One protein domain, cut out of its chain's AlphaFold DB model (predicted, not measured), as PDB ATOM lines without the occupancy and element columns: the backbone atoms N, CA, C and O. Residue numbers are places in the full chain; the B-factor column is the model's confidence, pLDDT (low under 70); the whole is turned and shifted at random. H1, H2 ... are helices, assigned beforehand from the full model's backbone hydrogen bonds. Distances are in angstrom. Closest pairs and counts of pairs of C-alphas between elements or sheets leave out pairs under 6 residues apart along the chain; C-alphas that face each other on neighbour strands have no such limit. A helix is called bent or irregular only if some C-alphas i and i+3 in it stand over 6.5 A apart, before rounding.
ATOM      1  N   ARG A  17     -43.877  16.246  50.085       89.12
ATOM      2  CA  ARG A  17     -42.603  16.957  49.921       89.12
ATOM      3  C   ARG A  17     -42.160  17.024  48.459       89.12
ATOM      4  O   ARG A  17     -41.816  18.095  47.988       89.12
ATOM      5  N   SER A  18     -42.218  15.912  47.727       91.00
ATOM      6  CA  SER A  18     -41.869  15.888  46.303       91.00
ATOM      7  C   SER A  18     -42.852  16.697  45.459       91.00
ATOM      8  O   SER A  18     -42.430  17.353  44.513       91.00
ATOM      9  N   VAL A  19     -44.147  16.674  45.798       91.81
ATOM     10  CA  VAL A  19     -45.163  17.481  45.100       91.81
ATOM     11  C   VAL A  19     -44.922  18.969  45.332       91.81
ATOM     12  O   VAL A  19     -44.886  19.733  44.373       91.81
ATOM     13  N   MET A  20     -44.688  19.376  46.584       92.69
ATOM     14  CA  MET A  20     -44.339  20.761  46.906       92.69
ATOM     15  C   MET A  20     -43.085  21.217  46.168       92.69
ATOM     16  O   MET A  20     -43.076  22.320  45.632       92.69
ATOM     17  N   LEU A  21     -42.056  20.370  46.096       92.62
ATOM     18  CA  LEU A  21     -40.831  20.699  45.371       92.62
ATOM     19  C   LEU A  21     -41.062  20.826  43.863       92.62
ATOM     20  O   LEU A  21     -40.510  21.737  43.260       92.62
ATOM     21  N   MET A  22     -41.902  19.980  43.258       93.44
ATOM     22  CA  MET A  22     -42.259  20.114  41.840       93.44
ATOM     23  C   MET A  22     -43.012  21.415  41.564       93.44
ATOM     24  O   MET A  22     -42.668  22.130  40.627       93.44
ATOM     25  N   ILE A  23     -44.000  21.759  42.395       94.81
ATOM     26  CA  ILE A  23     -44.748  23.015  42.244       94.81
ATOM     27  C   ILE A  23     -43.810  24.215  42.429       94.81
ATOM     28  O   ILE A  23     -43.820  25.128  41.607       94.81
ATOM     29  N   ALA A  24     -42.963  24.196  43.462       94.56
ATOM     30  CA  ALA A  24     -41.981  25.248  43.702       94.56
ATOM     31  C   ALA A  24     -40.995  25.383  42.530       94.56
ATOM     32  O   ALA A  24     -40.758  26.496  42.075       94.56
ATOM     33  N   ALA A  25     -40.487  24.271  41.991       94.50
ATOM     34  CA  ALA A  25     -39.583  24.278  40.844       94.50
ATOM     35  C   ALA A  25     -40.245  24.882  39.596       94.50
ATOM     36  O   ALA A  25     -39.638  25.718  38.929       94.50
ATOM     37  N   VAL A  26     -41.500  24.521  39.310       95.38
ATOM     38  CA  VAL A  26     -42.258  25.109  38.194       95.38
ATOM     39  C   VAL A  26     -42.447  26.613  38.400       95.38
ATOM     40  O   VAL A  26     -42.168  27.388  37.486       95.38
ATOM     41  N   LEU A  27     -42.846  27.047  39.601       92.81
ATOM     42  CA  LEU A  27     -42.982  28.470  39.923       92.81
ATOM     43  C   LEU A  27     -41.654  29.219  39.778       92.81
ATOM     44  O   LEU A  27     -41.642  30.315  39.226       92.81
ATOM     45  N   SER A  28     -40.538  28.634  40.218       91.62
ATOM     46  CA  SER A  28     -39.209  29.230  40.064       91.62
ATOM     47  C   SER A  28     -38.813  29.379  38.599       91.62
ATOM     48  O   SER A  28     -38.295  30.428  38.232       91.62
ATOM     49  N   VAL A  29     -39.083  28.384  37.749       93.19
ATOM     50  CA  VAL A  29     -38.792  28.472  36.307       93.19
ATOM     51  C   VAL A  29     -39.637  29.561  35.645       93.19
ATOM     52  O   VAL A  29     -39.107  30.359  34.872       93.19
ATOM     53  N   VAL A  30     -40.927  29.645  35.981       89.25
ATOM     54  CA  VAL A  30     -41.821  30.695  35.469       89.25
ATOM     55  C   VAL A  30     -41.371  32.075  35.944       89.25
ATOM     56  O   VAL A  30     -41.276  32.995  35.135       89.25
ATOM     57  N   ALA A  31     -41.047  32.222  37.229       84.50
ATOM     58  CA  ALA A  31     -40.558  33.473  37.794       84.50
ATOM     59  C   ALA A  31     -39.228  33.890  37.162       84.50
ATOM     60  O   ALA A  31     -39.065  35.051  36.808       84.50
ATOM     61  N   PHE A  32     -38.303  32.951  36.956       88.19
ATOM     62  CA  PHE A  32     -37.021  33.216  36.310       88.19
ATOM     63  C   PHE A  32     -37.203  33.647  34.849       88.19
ATOM     64  O   PHE A  32     -36.622  34.640  34.424       88.19
ATOM     65  N   GLY A  33     -38.073  32.967  34.095       87.00
ATOM     66  CA  GLY A  33     -38.415  33.357  32.726       87.00
ATOM     67  C   GLY A  33     -39.089  34.732  32.649       87.00
ATOM     68  O   GLY A  33     -38.709  35.554  31.819       87.00
ATOM     69  N   ALA A  34     -40.037  35.018  33.544       83.94
ATOM     70  CA  ALA A  34     -40.696  36.322  33.628       83.94
ATOM     71  C   ALA A  34     -39.718  37.437  34.029       83.94
ATOM     72  O   ALA A  34     -39.785  38.540  33.484       83.94
ATOM     73  N   HIS A  35     -38.782  37.134  34.931       77.81
ATOM     74  CA  HIS A  35     -37.753  38.067  35.371       77.81
ATOM     75  C   HIS A  35     -36.775  38.420  34.243       77.81
ATOM     76  O   HIS A  35     -36.370  39.574  34.130       77.81
ATOM     77  N   LEU A  36     -36.443  37.454  33.378       79.94
ATOM     78  CA  LEU A  36     -35.585  37.674  32.210       79.94
ATOM     79  C   LEU A  36     -36.305  38.376  31.053       79.94
ATOM     80  O   LEU A  36     -35.684  39.166  30.347       79.94
ATOM     81  N   ALA A  37     -37.589  38.079  30.831       76.50
ATOM     82  CA  ALA A  37     -38.325  38.600  29.684       76.50
ATOM     83  C   ALA A  37     -38.803  40.044  29.892       76.50
ATOM     84  O   ALA A  37     -38.660  40.858  28.986       76.50
ATOM     85  N   PHE A  38     -39.361  40.375  31.065       76.19
ATOM     86  CA  PHE A  38     -39.939  41.698  31.320       76.19
ATOM     87  C   PHE A  38     -39.961  42.027  32.828       76.19
ATOM     88  O   PHE A  38     -40.860  41.580  33.552       76.19
ATOM     89  N   PRO A  39     -39.037  42.872  33.323       68.62
ATOM     90  CA  PRO A  39     -39.015  43.274  34.732       68.62
ATOM     91  C   PRO A  39     -40.270  44.061  35.155       68.62
ATOM     92  O   PRO A  39     -40.633  44.048  36.329       68.62
ATOM     93  N   GLU A  40     -40.988  44.671  34.209       67.94
ATOM     94  CA  GLU A  40     -42.239  45.403  34.454       67.94
ATOM     95  C   GLU A  40     -43.377  44.493  34.953       67.94
ATOM     96  O   GLU A  40     -44.075  44.838  35.909       67.94
ATOM     97  N   PHE A  41     -43.532  43.280  34.398       64.38
ATOM     98  CA  PHE A  41     -44.527  42.329  34.918       64.38
ATOM     99  C   PHE A  41     -44.166  41.870  36.332       64.38
ATOM    100  O   PHE A  41     -45.050  41.705  37.168       64.38
ATOM    101  N   THR A  42     -42.869  41.757  36.636       74.38
ATOM    102  CA  THR A  42     -42.401  41.401  37.981       74.38
ATOM    103  C   THR A  42     -42.743  42.492  38.997       74.38
ATOM    104  O   THR A  42     -43.234  42.168  40.074       74.38
ATOM    105  N   GLN A  43     -42.564  43.777  38.674       73.06
ATOM    106  CA  GLN A  43     -42.889  44.868  39.605       73.06
ATOM    107  C   GLN A  43     -44.387  44.934  39.932       73.06
ATOM    108  O   GLN A  43     -44.758  45.098  41.097       73.06
ATOM    109  N   ASN A  44     -45.255  44.742  38.937       76.56
ATOM    110  CA  ASN A  44     -46.704  44.738  39.150       76.56
ATOM    111  C   ASN A  44     -47.153  43.484  39.916       76.56
ATOM    112  O   ASN A  44     -47.950  43.590  40.849       76.56
ATOM    113  N   THR A  45     -46.594  42.311  39.600       77.69
ATOM    114  CA  THR A  45     -46.864  41.067  40.336       77.69
ATOM    115  C   THR A  45     -46.375  41.137  41.783       77.69
ATOM    116  O   THR A  45     -47.101  40.715  42.680       77.69
ATOM    117  N   VAL A  46     -45.194  41.706  42.041       82.94
ATOM    118  CA  VAL A  46     -44.648  41.862  43.399       82.94
ATOM    119  C   VAL A  46     -45.504  42.819  44.227       82.94
ATOM    120  O   VAL A  46     -45.824  42.490  45.367       82.94
ATOM    121  N   LYS A  47     -45.946  43.950  43.659       80.94
ATOM    122  CA  LYS A  47     -46.853  44.895  44.339       80.94
ATOM    123  C   LYS A  47     -48.217  44.269  44.652       80.94
ATOM    124  O   LYS A  47     -48.755  44.459  45.740       80.94
ATOM    125  N   SER A  48     -48.787  43.495  43.730       82.88
ATOM    126  CA  SER A  48     -50.049  42.785  43.980       82.88
ATOM    127  C   SER A  48     -49.892  41.672  45.020       82.88
ATOM    128  O   SER A  48     -50.755  41.520  45.886       82.88
ATOM    129  N   ALA A  49     -48.785  40.929  44.978       84.75
ATOM    130  CA  ALA A  49     -48.490  39.872  45.939       84.75
ATOM    131  C   ALA A  49     -48.237  40.428  47.348       84.75
ATOM    132  O   ALA A  49     -48.763  39.879  48.314       84.75
ATOM    133  N   SER A  50     -47.497  41.535  47.478       84.62
ATOM    134  CA  SER A  50     -47.226  42.168  48.774       84.62
ATOM    135  C   SER A  50     -48.497  42.739  49.406       84.62
ATOM    136  O   SER A  50     -48.724  42.536  50.599       84.62
ATOM    137  N   ASN A  51     -49.373  43.367  48.614       87.62
ATOM    138  CA  ASN A  51     -50.665  43.862  49.090       87.62
ATOM    139  C   ASN A  51     -51.569  42.712  49.546       87.62
ATOM    140  O   ASN A  51     -52.149  42.777  50.627       87.62
ATOM    141  N   PHE A  52     -51.675  41.637  48.763       89.38
ATOM    142  CA  PHE A  52     -52.469  40.470  49.151       89.38
ATOM    143  C   PHE A  52     -51.927  39.805  50.423       89.38
ATOM    144  O   PHE A  52     -52.693  39.508  51.338       89.38
ATOM    145  N   PHE A  53     -50.607  39.624  50.512       87.19
ATOM    146  CA  PHE A  53     -49.958  39.016  51.669       87.19
ATOM    147  C   PHE A  53     -50.111  39.870  52.932       87.19
ATOM    148  O   PHE A  53     -50.440  39.331  53.983       87.19
ATOM    149  N   THR A  54     -49.961  41.192  52.823       86.06
ATOM    150  CA  THR A  54     -50.173  42.129  53.940       86.06
ATOM    151  C   THR A  54     -51.620  42.083  54.427       86.06
ATOM    152  O   THR A  54     -51.848  41.932  55.621       86.06
ATOM    153  N   ASN A  55     -52.602  42.106  53.518       86.75
ATOM    154  CA  ASN A  55     -54.023  42.005  53.876       86.75
ATOM    155  C   ASN A  55     -54.371  40.650  54.517       86.75
ATOM    156  O   ASN A  55     -55.150  40.580  55.465       86.75
ATOM    157  N   PHE A  56     -53.799  39.558  54.006       87.81
ATOM    158  CA  PHE A  56     -53.996  38.220  54.562       87.81
ATOM    159  C   PHE A  56     -53.366  38.093  55.952       87.81
ATOM    160  O   PHE A  56     -53.993  37.573  56.873       87.81
ATOM    161  N   MET A  57     -52.152  38.618  56.121       86.94
ATOM    162  CA  MET A  57     -51.430  38.604  57.385       86.94
ATOM    163  C   MET A  57     -52.089  39.519  58.421       86.94
ATOM    164  O   MET A  57     -52.216  39.103  59.563       86.94
ATOM    165  N   GLU A  58     -52.605  40.691  58.040       80.56
ATOM    166  CA  GLU A  58     -53.405  41.555  58.922       80.56
ATOM    167  C   GLU A  58     -54.698  40.861  59.369       80.56
ATOM    168  O   GLU A  58     -55.079  40.933  60.535       80.56
ATOM    169  N   ARG A  59     -55.342  40.112  58.468       80.50
ATOM    170  CA  ARG A  59     -56.570  39.375  58.779       80.50
ATOM    171  C   ARG A  59     -56.339  38.158  59.678       80.50
ATOM    172  O   ARG A  59     -57.240  37.800  60.424       80.50
ATOM    173  N   ILE A  60     -55.152  37.548  59.628       77.12
ATOM    174  CA  ILE A  60     -54.768  36.420  60.491       77.12
ATOM    175  C   ILE A  60     -54.187  36.909  61.823       77.12
ATOM    176  O   ILE A  60     -54.524  36.365  62.874       77.12
ATOM    177  N   ALA A  61     -53.376  37.968  61.801       75.94
ATOM    178  CA  ALA A  61     -52.836  38.624  62.991       75.94
ATOM    179  C   ALA A  61     -53.921  39.375  63.786       75.94
ATOM    180  O   ALA A  61     -53.790  39.544  64.991       75.94
ATOM    181  N   GLY A  62     -55.030  39.763  63.148       61.91
ATOM    182  CA  GLY A  62     -56.219  40.302  63.817       61.91
ATOM    183  C   GLY A  62     -57.034  39.276  64.618       61.91
ATOM    184  O   GLY A  62     -58.009  39.662  65.257       61.91
ATOM    185  N   THR A  63     -56.654  37.991  64.598       58.78
ATOM    186  CA  THR A  63     -57.326  36.897  65.333       58.78
ATOM    187  C   THR A  63     -56.547  36.354  66.536       58.78
ATOM    188  O   THR A  63     -57.007  35.411  67.175       58.78
TER     189      THR A  63
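What this domain is: This is residues 17 to 63 of the 167 residues of an uncharacterized protein of Acidobacteria bacterium (UniProt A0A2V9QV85). Two long helices, H2 and H1, meet near one end of each at a tight turn and spread apart as an open V, with no further element between the arms. The V is flat, its C-alphas spanning 38 by 32 by 6 A along their three main axes. The printed part has 47 residues with two named helices, H1 then H2 along the chain, and no named strand; its class is all helix. It is only just loose, close to extended, with a radius of gyration of the C-alphas of 13.9 A.

How they stand to each other: The longest helix by residues, H2, residues 39 to 61, and H1, residues 17 to 37, touch only at the corner by their link, and only just, with 3 pairs of C-alphas within 8 A. H1 touches H2 with residues 34 to 35 alone, and H2 touches H1 with residues 41 to 42 alone. The closest C-alphas of the two helices are those of His 35 and Thr 42, 6.3 A apart. Their lines stand at a steep tilt of 42 degrees, and they run opposite ways. Their centres are 18.1 A apart. Residues 17 to 30, which belong to H1, stand free; so do residues 44 to 63, of which 44 to 61 belong to H2. In H1 and H2 every O i to N i+4 pair is within hydrogen-bond range.

Where its parts are: H2 has 23 residues and measures 31.8 A from C-alpha 39 at (-39.015, 43.274, 34.732) to C-alpha 61 at (-52.836, 38.624, 62.991). H1 has 21 residues and measures 29.9 A from its first to its last C-alpha, beginning with C-alpha 17 at (-42.603, 16.957, 49.921). Neither helix is bent.

The domain as a whole: The two C-alphas farthest apart are those of Ala 37 and Thr 63, at 40.4 A. The printed part has no cut, and the link from H1 to H2, one residue, is tight. The mean pLDDT of the printed part is 83.3; residues 39 to 41 and 62 to 63 are under 70.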